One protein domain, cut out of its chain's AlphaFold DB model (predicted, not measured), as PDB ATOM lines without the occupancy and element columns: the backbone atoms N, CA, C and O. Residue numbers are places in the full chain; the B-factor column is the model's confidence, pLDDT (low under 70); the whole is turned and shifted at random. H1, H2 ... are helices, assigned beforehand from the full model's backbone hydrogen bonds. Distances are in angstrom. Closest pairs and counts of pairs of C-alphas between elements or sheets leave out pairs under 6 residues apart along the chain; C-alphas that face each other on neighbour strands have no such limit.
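This is residues 308 to 340 and 352 to 416 of the 770 residues of an uncharacterized protein of Gaeumannomyces tritici (strain R3-111a-1) (UniProt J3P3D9). One helix, H4, runs through the middle, with H1 crossing it on one side and H5 lying across its other side, close to it but not clearly touching. The two short helices H3 and H2 belong to an arm of the chain: H3 is near H4, H2 is far from the middle, and residues 360 to 366 between them stick out. The printed part has 98 residues with five named helices, H1 to H5 in order along the chain, and no named strand. It is all helix by class, though under half of the residues, 44 of the 98, are in named elements. The whole is compact, with a radius of gyration of the C-alphas of 14.3 A, and its C-alphas span 44 by 32 by 27 A.

H4, residues 377 to 390, is the longest helix by residues, and its centre is 2.3 A from the mean of the C-alphas. It touches H1, residues 325 to 337, with residues 384 to 388 alone. Their closest C-alphas are those of Val 331 and Val 385, 6.1 A apart. The lines of the two helices are about perpendicular, at 83 degrees, and their centres are 10.8 A apart. H5, residues 401 to 409, is close to H4 but not clearly touching, and the closest C-alphas, those of Ser 383 and Ile 404, are 7.3 A apart. H4 and H5 run the same way at a steep tilt of 62 degrees. H3, residues 367 to 370, is also close to H4 but not clearly touching, with the closest C-alphas, those of Asp 370 and Leu 378, 6.5 A apart. H2, residues 352 to 355, touches no helix, and its centre is the farthest from the mean of the C-alphas, at 18.2 A. Among the pairs that are apart are H1 and H5, H1 and H3, and H2 and H4. In H1 every pair of O of residue i and N of residue i+4 is within hydrogen-bond range, in H4 9 of 10 pairs and in H5 4 of 5, while H2 and H3 are too short for such a pair and each have one O i to N i+3 pair, within range.

H4 begins at C-alpha 377, at (-5.319, 43.084, 24.356), and ends at C-alpha 390, at (-24.537, 48.957, 24.688), which is 20.1 A from first to last C-alpha. H1 has 13 residues and measures 18.2 A; its C-alpha 325 is at (-21.198, 33.658, 31.912). H5 has 9 residues and measures 12.8 A, ending at C-alpha 409, at (-16.750, 52.286, 12.921). H2 and H3 have 4 residues each and measure 4.9 A and 4.8 A. Before H1, residues 308 to 324 are a stretch with no named element, and their C-alphas lie 10 to 21 A from the mean of the C-alphas.

The two C-alphas farthest apart are those of Ala 321 and His 361, 44.7 A. Residues 341 to 351 are cut out and not printed, and C-alphas 340 and 352 are 17.4 A apart across the cut. The link from H1 to H2 runs across this cut. Of the links that are printed whole, H2 to H3 is long, with 11 residues, and H3 to H4 and H4 to H5 are short, with 6 and 10. Residues 360 to 366, within the long link, stand free. The mean pLDDT of the printed part is 76.4, and 24 residues are under 70: residues 357 to 367, of which 367 belongs to H3, residues 392 to 394, and residues 407 to 416, of which 407 to 409 belong to H5.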
ATOM      1  N   MET A 308      -3.668  52.110  29.545       83.12
ATOM      2  CA  MET A 308      -2.930  51.673  30.739       83.12
ATOM      3  C   MET A 308      -2.534  50.184  30.675       83.12
ATOM      4  O   MET A 308      -3.299  49.375  30.148       83.12
ATOM      5  N   PRO A 309      -1.408  49.776  31.302       83.69
ATOM      6  CA  PRO A 309      -0.961  48.377  31.321       83.69
ATOM      7  C   PRO A 309      -1.976  47.368  31.885       83.69
ATOM      8  O   PRO A 309      -1.919  46.192  31.546       83.69
ATOM      9  N   SER A 310      -2.928  47.810  32.716       85.94
ATOM     10  CA  SER A 310      -4.021  46.974  33.243       85.94
ATOM     11  C   SER A 310      -5.009  46.480  32.178       85.94
ATOM     12  O   SER A 310      -5.816  45.607  32.475       85.94
ATOM     13  N   PHE A 311      -4.959  47.028  30.960       89.94
ATOM     14  CA  PHE A 311      -5.797  46.620  29.830       89.94
ATOM     15  C   PHE A 311      -5.013  45.893  28.724       89.94
ATOM     16  O   PHE A 311      -5.627  45.423  27.767       89.94
ATOM     17  N   GLU A 312      -3.680  45.791  28.833       88.19
ATOM     18  CA  GLU A 312      -2.835  45.075  27.858       88.19
ATOM     19  C   GLU A 312      -3.080  43.553  27.891       88.19
ATOM     20  O   GLU A 312      -2.889  42.884  26.877       88.19
ATOM     21  N   ASP A 313      -3.566  43.024  29.019       88.44
ATOM     22  CA  ASP A 313      -4.135  41.679  29.137       88.44
ATOM     23  C   ASP A 313      -5.671  41.762  29.206       88.44
ATOM     24  O   ASP A 313      -6.239  42.375  30.111       88.44
ATOM     25  N   ALA A 314      -6.345  41.145  28.236       86.75
ATOM     26  CA  ALA A 314      -7.804  41.077  28.180       86.75
ATOM     27  C   ALA A 314      -8.384  39.839  28.892       86.75
ATOM     28  O   ALA A 314      -9.610  39.723  29.000       86.75
ATOM     29  N   GLY A 315      -7.538  38.922  29.372       87.38
ATOM     30  CA  GLY A 315      -7.932  37.581  29.799       87.38
ATOM     31  C   GLY A 315      -8.481  36.729  28.650       87.38
ATOM     32  O   GLY A 315      -8.413  37.104  27.476       87.38
ATOM     33  N   ASP A 316      -9.064  35.580  28.989       85.69
ATOM     34  CA  ASP A 316      -9.675  34.675  28.014       85.69
ATOM     35  C   ASP A 316     -10.819  35.353  27.240       85.69
ATOM     36  O   ASP A 316     -11.621  36.103  27.807       85.69
ATOM     37  N   ARG A 317     -10.891  35.118  25.921       82.69
ATOM     38  CA  ARG A 317     -11.957  35.662  25.060       82.69
ATOM     39  C   ARG A 317     -13.319  35.049  25.404       82.69
ATOM     40  O   ARG A 317     -13.384  33.973  25.990       82.69
ATOM     41  N   TYR A 318     -14.390  35.725  24.977       82.12
ATOM     42  CA  TYR A 318     -15.748  35.170  24.960       82.12
ATOM     43  C   TYR A 318     -15.767  33.748  24.377       82.12
ATOM     44  O   TYR A 318     -15.158  33.499  23.334       82.12
ATOM     45  N   GLN A 319     -16.484  32.843  25.041       78.44
ATOM     46  CA  GLN A 319     -16.740  31.483  24.580       78.44
ATOM     47  C   GLN A 319     -18.255  31.276  24.475       78.44
ATOM     48  O   GLN A 319     -19.029  31.858  25.227       78.44
ATOM     49  N   GLU A 320     -18.691  30.441  23.535       77.06
ATOM     50  CA  GLU A 320     -20.112  30.077  23.394       77.06
ATOM     51  C   GLU A 320     -20.507  28.918  24.332       77.06
ATOM     52  O   GLU A 320     -21.688  28.654  24.538       77.06
ATOM     53  N   ALA A 321     -19.521  28.212  24.899       77.88
ATOM     54  CA  ALA A 321     -19.715  26.960  25.633       77.88
ATOM     55  C   ALA A 321     -20.252  27.129  27.069       77.88
ATOM     56  O   ALA A 321     -20.775  26.169  27.631       77.88
ATOM     57  N   ASP A 322     -20.125  28.322  27.651       74.44
ATOM     58  CA  ASP A 322     -20.614  28.711  28.982       74.44
ATOM     59  C   ASP A 322     -21.764  29.740  28.904       74.44
ATOM     60  O   ASP A 322     -22.052  30.432  29.880       74.44
ATOM     61  N   GLU A 323     -22.365  29.900  27.717       73.19
ATOM     62  CA  GLU A 323     -23.279  31.000  27.351       73.19
ATOM     63  C   GLU A 323     -22.662  32.414  27.527       73.19
ATOM     64  O   GLU A 323     -23.352  33.428  27.386       73.19
ATOM     65  N   GLY A 324     -21.348  32.507  27.775       79.50
ATOM     66  CA  GLY A 324     -20.627  33.738  28.087       79.50
ATOM     67  C   GLY A 324     -20.686  34.178  29.552       79.50
ATOM     68  O   GLY A 324     -20.383  35.339  29.830       79.50
ATOM     69  N   ALA A 325     -21.083  33.316  30.493       84.44
ATOM     70  CA  ALA A 325     -21.198  33.658  31.912       84.44
ATOM     71  C   ALA A 325     -19.858  34.059  32.569       84.44
ATOM     72  O   ALA A 325     -19.810  35.024  33.340       84.44
ATOM     73  N   GLU A 326     -18.754  33.373  32.255       86.38
ATOM     74  CA  GLU A 326     -17.412  33.721  32.747       86.38
ATOM     75  C   GLU A 326     -16.910  35.022  32.102       86.38
ATOM     76  O   GLU A 326     -16.320  35.870  32.777       86.38
ATOM     77  N   TRP A 327     -17.220  35.235  30.818       89.06
ATOM     78  CA  TRP A 327     -16.946  36.494  30.117       89.06
ATOM     79  C   TRP A 327     -17.722  37.671  30.727       89.06
ATOM     80  O   TRP A 327     -17.137  38.723  30.992       89.06
ATOM     81  N   GLU A 328     -19.012  37.497  31.016       88.75
ATOM     82  CA  GLU A 328     -19.849  38.539  31.614       88.75
ATOM     83  C   GLU A 328     -19.339  38.899  33.020       88.75
ATOM     84  O   GLU A 328     -19.237  40.078  33.367       88.75
ATOM     85  N   LEU A 329     -18.932  37.898  33.813       90.12
ATOM     86  CA  LEU A 329     -18.314  38.103  35.124       90.12
ATOM     87  C   LEU A 329     -16.964  38.837  35.019       90.12
ATOM     88  O   LEU A 329     -16.718  39.764  35.794       90.12
ATOM     89  N   LYS A 330     -16.121  38.484  34.038       92.25
ATOM     90  CA  LYS A 330     -14.847  39.166  33.745       92.25
ATOM     91  C   LYS A 330     -15.061  40.643  33.398       92.25
ATOM     92  O   LYS A 330     -14.382  41.510  33.947       92.25
ATOM     93  N   VAL A 331     -16.017  40.946  32.516       91.75
ATOM     94  CA  VAL A 331     -16.311  42.321  32.083       91.75
ATOM     95  C   VAL A 331     -16.944  43.139  33.213       91.75
ATOM     96  O   VAL A 331     -16.530  44.276  33.442       91.75
ATOM     97  N   LYS A 332     -17.860  42.551  33.997       91.94
ATOM     98  CA  LYS A 332     -18.392  43.161  35.232       91.94
ATOM     99  C   LYS A 332     -17.285  43.471  36.242       91.94
ATOM    100  O   LYS A 332     -17.282  44.568  36.796       91.94
ATOM    101  N   GLY A 333     -16.334  42.555  36.439       91.94
ATOM    102  CA  GLY A 333     -15.146  42.769  37.271       91.94
ATOM    103  C   GLY A 333     -14.320  43.960  36.787       91.94
ATOM    104  O   GLY A 333     -14.140  44.922  37.527       91.94
ATOM    105  N   ARG A 334     -13.941  43.971  35.499       92.31
ATOM    106  CA  ARG A 334     -13.197  45.080  34.873       92.31
ATOM    107  C   ARG A 334     -13.896  46.435  35.057       92.31
ATOM    108  O   ARG A 334     -13.221  47.430  35.301       92.31
ATOM    109  N   ILE A 335     -15.229  46.485  34.966       91.94
ATOM    110  CA  ILE A 335     -16.027  47.706  35.185       91.94
ATOM    111  C   ILE A 335     -16.066  48.121  36.666       91.94
ATOM    112  O   ILE A 335     -16.011  49.315  36.959       91.94
ATOM    113  N   ALA A 336     -16.152  47.166  37.596       89.38
ATOM    114  CA  ALA A 336     -16.176  47.438  39.034       89.38
ATOM    115  C   ALA A 336     -14.815  47.914  39.573       89.38
ATOM    116  O   ALA A 336     -14.768  48.839  40.387       89.38
ATOM    117  N   ASP A 337     -13.722  47.314  39.097       87.81
ATOM    118  CA  ASP A 337     -12.359  47.653  39.510       87.81
ATOM    119  C   ASP A 337     -11.898  48.988  38.893       87.81
ATOM    120  O   ASP A 337     -11.316  49.838  39.573       87.81
ATOM    121  N   HIS A 338     -12.205  49.228  37.614       89.75
ATOM    122  CA  HIS A 338     -11.706  50.386  36.870       89.75
ATOM    123  C   HIS A 338     -12.795  51.432  36.609       89.75
ATOM    124  O   HIS A 338     -13.377  51.514  35.530       89.75
ATOM    125  N   GLN A 339     -12.999  52.299  37.605       89.81
ATOM    126  CA  GLN A 339     -14.079  53.299  37.711       89.81
ATOM    127  C   GLN A 339     -14.317  54.239  36.512       89.81
ATOM    128  O   GLN A 339     -15.333  54.922  36.511       89.81
ATOM    129  N   LEU A 340     -13.417  54.322  35.526       91.75
ATOM    130  CA  LEU A 340     -13.571  55.146  34.316       91.75
ATOM    131  C   LEU A 340     -13.679  54.315  33.019       91.75
ATOM    132  O   LEU A 340     -13.957  54.871  31.957       91.75
ATOM    133  N   PHE A 352     -12.849  62.055  19.692       84.88
ATOM    134  CA  PHE A 352     -11.959  62.409  18.574       84.88
ATOM    135  C   PHE A 352     -12.743  62.791  17.304       84.88
ATOM    136  O   PHE A 352     -12.390  63.758  16.625       84.88
ATOM    137  N   LYS A 353     -13.857  62.104  17.017       85.50
ATOM    138  CA  LYS A 353     -14.769  62.453  15.914       85.50
ATOM    139  C   LYS A 353     -15.367  63.858  16.087       85.50
ATOM    140  O   LYS A 353     -15.369  64.640  15.137       85.50
ATOM    141  N   ALA A 354     -15.816  64.206  17.293       87.56
ATOM    142  CA  ALA A 354     -16.367  65.522  17.622       87.56
ATOM    143  C   ALA A 354     -15.301  66.637  17.620       87.56
ATOM    144  O   ALA A 354     -15.581  67.761  17.193       87.56
ATOM    145  N   ALA A 355     -14.062  66.320  18.012       85.25
ATOM    146  CA  ALA A 355     -12.911  67.213  17.876       85.25
ATOM    147  C   ALA A 355     -12.556  67.517  16.409       85.25
ATOM    148  O   ALA A 355     -12.025  68.586  16.114       85.25
ATOM    149  N   LYS A 356     -12.860  66.589  15.488       80.19
ATOM    150  CA  LYS A 356     -12.389  66.551  14.086       80.19
ATOM    151  C   LYS A 356     -10.870  66.357  13.941       80.19
ATOM    152  O   LYS A 356     -10.372  66.283  12.820       80.19
ATOM    153  N   ASP A 357     -10.155  66.209  15.054       61.94
ATOM    154  CA  ASP A 357      -8.712  65.989  15.125       61.94
ATOM    155  C   ASP A 357      -8.397  64.494  15.277       61.94
ATOM    156  O   ASP A 357      -8.264  63.961  16.378       61.94
ATOM    157  N   ALA A 358      -8.239  63.806  14.143       49.72
ATOM    158  CA  ALA A 358      -7.801  62.409  14.115       49.72
ATOM    159  C   ALA A 358      -6.285  62.235  14.363       49.72
ATOM    160  O   ALA A 358      -5.837  61.130  14.662       49.72
ATOM    161  N   GLY A 359      -5.466  63.290  14.257       49.69
ATOM    162  CA  GLY A 359      -4.025  63.164  14.492       49.69
ATOM    163  C   GLY A 359      -3.182  64.387  14.144       49.69
ATOM    164  O   GLY A 359      -2.563  64.430  13.083       49.69
ATOM    165  N   HIS A 360      -3.075  65.337  15.073       42.00
ATOM    166  CA  HIS A 360      -2.002  66.335  15.096       42.00
ATOM    167  C   HIS A 360      -1.271  66.258  16.446       42.00
ATOM    168  O   HIS A 360      -1.833  66.589  17.482       42.00
ATOM    169  N   HIS A 361      -0.014  65.798  16.414       47.25
ATOM    170  CA  HIS A 361       0.919  65.739  17.553       47.25
ATOM    171  C   HIS A 361       0.420  65.059  18.847       47.25
ATOM    172  O   HIS A 361       0.807  65.455  19.946       47.25
ATOM    173  N   ASP A 362      -0.364  63.985  18.731       52.66
ATOM    174  CA  ASP A 362      -0.733  63.172  19.893       52.66
ATOM    175  C   ASP A 362       0.455  62.328  20.405       52.66
ATOM    176  O   ASP A 362       1.044  61.525  19.678       52.66
ATOM    177  N   ALA A 363       0.757  62.484  21.694       53.03
ATOM    178  CA  ALA A 363       1.693  61.675  22.469       53.03
ATOM    179  C   ALA A 363       1.379  60.164  22.445       53.03
ATOM    180  O   ALA A 363       2.294  59.349  22.573       53.03
ATOM    181  N   LEU A 364       0.100  59.815  22.277       55.53
ATOM    182  CA  LEU A 364      -0.470  58.467  22.241       55.53
ATOM    183  C   LEU A 364      -0.640  57.921  20.815       55.53
ATOM    184  O   LEU A 364      -1.173  56.826  20.659       55.53
ATOM    185  N   ALA A 365      -0.214  58.641  19.767       60.44
ATOM    186  CA  ALA A 365      -0.531  58.289  18.376       60.44
ATOM    187  C   ALA A 365      -0.191  56.832  17.992       60.44
ATOM    188  O   ALA A 365      -0.929  56.240  17.209       60.44
ATOM    189  N   SER A 366       0.866  56.247  18.576       60.69
ATOM    190  CA  SER A 366       1.197  54.822  18.415       60.69
ATOM    191  C   SER A 366       0.200  53.909  19.141       60.69
ATOM    192  O   SER A 366      -0.391  53.039  18.509       60.69
ATOM    193  N   ARG A 367      -0.063  54.151  20.436       65.00
ATOM    194  CA  ARG A 367      -0.989  53.341  21.253       65.00
ATOM    195  C   ARG A 367      -2.457  53.448  20.822       65.00
ATOM    196  O   ARG A 367      -3.230  52.525  21.048       65.00
ATOM    197  N   ARG A 368      -2.850  54.512  20.113       70.69
ATOM    198  CA  ARG A 368      -4.156  54.564  19.424       70.69
ATOM    199  C   ARG A 368      -4.243  53.611  18.225       70.69
ATOM    200  O   ARG A 368      -5.347  53.252  17.835       70.69
ATOM    201  N   GLY A 369      -3.112  53.200  17.647       74.19
ATOM    202  CA  GLY A 369      -3.061  52.078  16.707       74.19
ATOM    203  C   GLY A 369      -3.330  50.755  17.421       74.19
ATOM    204  O   GLY A 369      -4.184  49.991  16.983       74.19
ATOM    205  N   ASP A 370      -2.689  50.540  18.572       80.06
ATOM    206  CA  ASP A 370      -2.888  49.353  19.416       80.06
ATOM    207  C   ASP A 370      -4.333  49.218  19.937       80.06
ATOM    208  O   ASP A 370      -4.891  48.124  19.954       80.06
ATOM    209  N   MET A 371      -4.989  50.332  20.287       83.00
ATOM    210  CA  MET A 371      -6.421  50.367  20.634       83.00
ATOM    211  C   MET A 371      -7.366  49.972  19.485       83.00
ATOM    212  O   MET A 371      -8.540  49.724  19.755       83.00
ATOM    213  N   CYS A 372      -6.876  49.942  18.241       82.81
ATOM    214  CA  CYS A 372      -7.639  49.669  17.021       82.81
ATOM    215  C   CYS A 372      -7.224  48.368  16.307       82.81
ATOM    216  O   CYS A 372      -7.787  48.068  15.256       82.81
ATOM    217  N   ASP A 373      -6.252  47.607  16.825       85.50
ATOM    218  CA  ASP A 373      -5.919  46.266  16.326       85.50
ATOM    219  C   ASP A 373      -6.741  45.213  17.092       85.50
ATOM    220  O   ASP A 373      -6.450  44.973  18.266       85.50
ATOM    221  N   PRO A 374      -7.706  44.508  16.464       84.12
ATOM    222  CA  PRO A 374      -8.531  43.494  17.133       84.12
ATOM    223  C   PRO A 374      -7.763  42.267  17.662       84.12
ATOM    224  O   PRO A 374      -8.365  41.363  18.254       84.12
ATOM    225  N   LYS A 375      -6.448  42.186  17.426       84.00
ATOM    226  CA  LYS A 375      -5.541  41.176  17.995       84.00
ATOM    227  C   LYS A 375      -4.857  41.652  19.278       84.00
ATOM    228  O   LYS A 375      -4.358  40.814  20.026       84.00
ATOM    229  N   ASN A 376      -4.827  42.957  19.534       88.56
ATOM    230  CA  ASN A 376      -4.194  43.551  20.704       88.56
ATOM    231  C   ASN A 376      -5.129  43.483  21.926       88.56
ATOM    232  O   ASN A 376      -6.327  43.758  21.822       88.56
ATOM    233  N   GLY A 377      -4.575  43.145  23.095       89.25
ATOM    234  CA  GLY A 377      -5.319  43.084  24.356       89.25
ATOM    235  C   GLY A 377      -6.019  44.397  24.706       89.25
ATOM    236  O   GLY A 377      -7.155  44.359  25.166       89.25
ATOM    237  N   LEU A 378      -5.423  45.549  24.369       89.19
ATOM    238  CA  LEU A 378      -6.037  46.865  24.566       89.19
ATOM    239  C   LEU A 378      -7.379  46.979  23.830       89.19
ATOM    240  O   LEU A 378      -8.384  47.337  24.444       89.19
ATOM    241  N   CYS A 379      -7.417  46.631  22.537       90.19
ATOM    242  CA  CYS A 379      -8.635  46.676  21.724       90.19
ATOM    243  C   CYS A 379      -9.726  45.749  22.276       90.19
ATOM    244  O   CYS A 379     -10.888  46.143  22.365       90.19
ATOM    245  N   ILE A 380      -9.363  44.529  22.686       89.56
ATOM    246  CA  ILE A 380     -10.304  43.556  23.262       89.56
ATOM    247  C   ILE A 380     -10.843  44.086  24.602       89.56
ATOM    248  O   ILE A 380     -12.053  44.170  24.795       89.56
ATOM    249  N   SER A 381      -9.957  44.530  25.499       92.50
ATOM    250  CA  SER A 381     -10.292  44.987  26.852       92.50
ATOM    251  C   SER A 381     -11.357  46.083  26.895       92.50
ATOM    252  O   SER A 381     -12.220  46.052  27.780       92.50
ATOM    253  N   TRP A 382     -11.318  47.043  25.961       92.12
ATOM    254  CA  TRP A 382     -12.320  48.109  25.899       92.12
ATOM    255  C   TRP A 382     -13.528  47.756  25.019       92.12
ATOM    256  O   TRP A 382     -14.640  48.141  25.375       92.12
ATOM    257  N   SER A 383     -13.365  46.997  23.926       90.38
ATOM    258  CA  SER A 383     -14.504  46.608  23.071       90.38
ATOM    259  C   SER A 383     -15.461  45.631  23.764       90.38
ATOM    260  O   SER A 383     -16.673  45.765  23.610       90.38
ATOM    261  N   GLU A 384     -14.959  44.732  24.617       91.31
ATOM    262  CA  GLU A 384     -15.795  43.898  25.497       91.31
ATOM    263  C   GLU A 384     -16.666  44.749  26.440       91.31
ATOM    264  O   GLU A 384     -17.857  44.483  26.605       91.31
ATOM    265  N   VAL A 385     -16.086  45.806  27.025       92.31
ATOM    266  CA  VAL A 385     -16.795  46.757  27.903       92.31
ATOM    267  C   VAL A 385     -17.805  47.589  27.112       92.31
ATOM    268  O   VAL A 385     -18.910  47.815  27.604       92.31
ATOM    269  N   TRP A 386     -17.453  48.028  25.897       90.75
ATOM    270  CA  TRP A 386     -18.354  48.749  24.994       90.75
ATOM    271  C   TRP A 386     -19.584  47.899  24.664       90.75
ATOM    272  O   TRP A 386     -20.705  48.354  24.880       90.75
ATOM    273  N   TRP A 387     -19.370  46.649  24.231       88.00
ATOM    274  CA  TRP A 387     -20.432  45.722  23.834       88.00
ATOM    275  C   TRP A 387     -21.371  45.432  25.000       88.00
ATOM    276  O   TRP A 387     -22.553  45.749  24.914       88.00
ATOM    277  N   TYR A 388     -20.837  44.975  26.138       88.38
ATOM    278  CA  TYR A 388     -21.617  44.738  27.358       88.38
ATOM    279  C   TYR A 388     -22.419  45.974  27.825       88.38
ATOM    280  O   TYR A 388     -23.494  45.840  28.406       88.38
ATOM    281  N   SER A 389     -21.914  47.187  27.572       88.19
ATOM    282  CA  SER A 389     -22.555  48.441  27.998       88.19
ATOM    283  C   SER A 389     -23.554  49.028  26.988       88.19
ATOM    284  O   SER A 389     -24.217  50.013  27.321       88.19
ATOM    285  N   ARG A 390     -23.643  48.483  25.766       83.69
ATOM    286  CA  ARG A 390     -24.537  48.957  24.688       83.69
ATOM    287  C   ARG A 390     -25.543  47.900  24.241       83.69
ATOM    288  O   ARG A 390     -26.691  48.248  23.988       83.69
ATOM    289  N   GLU A 391     -25.135  46.636  24.208       71.88
ATOM    290  CA  GLU A 391     -25.900  45.503  23.694       71.88
ATOM    291  C   GLU A 391     -26.001  44.400  24.755       71.88
ATOM    292  O   GLU A 391     -25.052  43.646  24.977       71.88
ATOM    293  N   TRP A 392     -27.170  44.242  25.392       61.28
ATOM    294  CA  TRP A 392     -27.437  43.030  26.174       61.28
ATOM    295  C   TRP A 392     -28.868  42.500  26.075       61.28
ATOM    296  O   TRP A 392     -29.775  42.936  26.785       61.28
ATOM    297  N   ARG A 393     -29.015  41.492  25.203       52.97
ATOM    298  CA  ARG A 393     -29.688  40.190  25.448       52.97
ATOM    299  C   ARG A 393     -29.866  39.351  24.175       52.97
ATOM    300  O   ARG A 393     -30.305  38.213  24.276       52.97
ATOM    301  N   ALA A 394     -29.569  39.905  22.997       58.81
ATOM    302  CA  ALA A 394     -29.883  39.274  21.712       58.81
ATOM    303  C   ALA A 394     -28.693  38.620  20.983       58.81
ATOM    304  O   ALA A 394     -28.934  37.770  20.129       58.81
ATOM    305  N   LEU A 395     -27.443  39.017  21.263       70.38
ATOM    306  CA  LEU A 395     -26.270  38.649  20.454       70.38
ATOM    307  C   LEU A 395     -25.021  38.347  21.317       70.38
ATOM    308  O   LEU A 395     -24.785  39.061  22.296       70.38
ATOM    309  N   PRO A 396     -24.206  37.334  20.951       79.81
ATOM    310  CA  PRO A 396     -22.917  37.046  21.588       79.81
ATOM    311  C   PRO A 396     -21.860  38.104  21.234       79.81
ATOM    312  O   PRO A 396     -21.988  38.795  20.225       79.81
ATOM    313  N   PHE A 397     -20.789  38.212  22.030       82.25
ATOM    314  CA  PHE A 397     -19.675  39.110  21.704       82.25
ATOM    315  C   PHE A 397     -18.971  38.662  20.403       82.25
ATOM    316  O   PHE A 397     -18.664  37.471  20.275       82.25
ATOM    317  N   PRO A 398     -18.671  39.565  19.446       81.62
ATOM    318  CA  PRO A 398     -18.097  39.156  18.169       81.62
ATOM    319  C   PRO A 398     -16.700  38.540  18.305       81.62
ATOM    320  O   PRO A 398     -15.767  39.160  18.813       81.62
ATOM    321  N   GLN A 399     -16.537  37.312  17.806       76.94
ATOM    322  CA  GLN A 399     -15.243  36.622  17.811       76.94
ATOM    323  C   GLN A 399     -14.337  37.049  16.640       76.94
ATOM    324  O   GLN A 399     -13.109  36.984  16.765       76.94
ATOM    325  N   ASP A 400     -14.923  37.488  15.518       80.06
ATOM    326  CA  ASP A 400     -14.196  37.886  14.309       80.06
ATOM    327  C   ASP A 400     -13.537  39.274  14.478       80.06
ATOM    328  O   ASP A 400     -14.223  40.250  14.804       80.06
ATOM    329  N   PRO A 401     -12.218  39.406  14.225       77.06
ATOM    330  CA  PRO A 401     -11.546  40.691  14.067       77.06
ATOM    331  C   PRO A 401     -12.272  41.711  13.179       77.06
ATOM    332  O   PRO A 401     -12.238  42.893  13.505       77.06
ATOM    333  N   GLU A 402     -12.931  41.298  12.090       76.88
ATOM    334  CA  GLU A 402     -13.674  42.215  11.218       76.88
ATOM    335  C   GLU A 402     -14.937  42.778  11.881       76.88
ATOM    336  O   GLU A 402     -15.269  43.938  11.647       76.88
ATOM    337  N   ASP A 403     -15.628  42.011  12.726       75.38
ATOM    338  CA  ASP A 403     -16.804  42.503  13.455       75.38
ATOM    339  C   ASP A 403     -16.407  43.399  14.631       75.38
ATOM    340  O   ASP A 403     -17.011  44.451  14.836       75.38
ATOM    341  N   ILE A 404     -15.318  43.073  15.336       73.25
ATOM    342  CA  ILE A 404     -14.705  44.004  16.298       73.25
ATOM    343  C   ILE A 404     -14.267  45.289  15.570       73.25
ATOM    344  O   ILE A 404     -14.469  46.386  16.086       73.25
ATOM    345  N   GLN A 405     -13.736  45.188  14.345       71.44
ATOM    346  CA  GLN A 405     -13.403  46.352  13.520       71.44
ATOM    347  C   GLN A 405     -14.646  47.135  13.059       71.44
ATOM    348  O   GLN A 405     -14.573  48.360  12.966       71.44
ATOM    349  N   ARG A 406     -15.793  46.480  12.832       70.62
ATOM    350  CA  ARG A 406     -17.083  47.159  12.604       70.62
ATOM    351  C   ARG A 406     -17.508  47.944  13.842       70.62
ATOM    352  O   ARG A 406     -17.841  49.108  13.688       70.62
ATOM    353  N   LEU A 407     -17.335  47.427  15.062       68.12
ATOM    354  CA  LEU A 407     -17.583  48.205  16.293       68.12
ATOM    355  C   LEU A 407     -16.717  49.472  16.422       68.12
ATOM    356  O   LEU A 407     -17.163  50.456  17.008       68.12
ATOM    357  N   LEU A 408     -15.509  49.500  15.842       64.75
ATOM    358  CA  LEU A 408     -14.685  50.721  15.788       64.75
ATOM    359  C   LEU A 408     -15.301  51.820  14.903       64.75
ATOM    360  O   LEU A 408     -14.998  52.999  15.087       64.75
ATOM    361  N   LEU A 409     -16.121  51.425  13.926       58.00
ATOM    362  CA  LEU A 409     -16.750  52.286  12.921       58.00
ATOM    363  C   LEU A 409     -18.198  52.631  13.306       58.00
ATOM    364  O   LEU A 409     -18.594  53.790  13.220       58.00
ATOM    365  N   ASP A 410     -18.939  51.639  13.802       52.81
ATOM    366  CA  ASP A 410     -20.348  51.695  14.198       52.81
ATOM    367  C   ASP A 410     -20.551  52.152  15.656       52.81
ATOM    368  O   ASP A 410     -21.676  52.178  16.155       52.81
ATOM    369  N   ALA A 411     -19.497  52.643  16.322       50.44
ATOM    370  CA  ALA A 411     -19.583  53.472  17.532       50.44
ATOM    371  C   ALA A 411     -20.207  54.868  17.262       50.44
ATOM    372  O   ALA A 411     -19.828  55.876  17.862       50.44
ATOM    373  N   GLU A 412     -21.175  54.925  16.349       42.69
ATOM    374  CA  GLU A 412     -22.058  56.043  16.039       42.69
ATOM    375  C   GLU A 412     -23.040  56.315  17.202       42.69
ATOM    376  O   GLU A 412     -23.218  55.481  18.100       42.69
ATOM    377  N   PRO A 413     -23.670  57.503  17.267       39.38
ATOM    378  CA  PRO A 413     -24.468  57.868  18.427       39.38
ATOM    379  C   PRO A 413     -25.822  57.148  18.448       39.38
ATOM    380  O   PRO A 413     -26.691  57.390  17.610       39.38
ATOM    381  N   ALA A 414     -26.073  56.400  19.526       32.62
ATOM    382  CA  ALA A 414     -27.425  56.324  20.071       32.62
ATOM    383  C   ALA A 414     -27.858  57.762  20.416       32.62
ATOM    384  O   ALA A 414     -27.267  58.401  21.289       32.62
ATOM    385  N   GLY A 415     -28.815  58.302  19.661       32.66
ATOM    386  CA  GLY A 415     -29.149  59.725  19.690       32.66
ATOM    387  C   GLY A 415     -29.787  60.166  21.006       32.66
ATOM    388  O   GLY A 415     -30.991  60.023  21.168       32.66
ATOM    389  N   ASN A 416     -28.979  60.716  21.917       30.17
ATOM    390  CA  ASN A 416     -29.404  61.460  23.110       30.17
ATOM    391  C   ASN A 416     -28.245  62.336  23.635       30.17
ATOM    392  O   ASN A 416     -27.692  62.096  24.705       30.17
TER     393      ASN A 416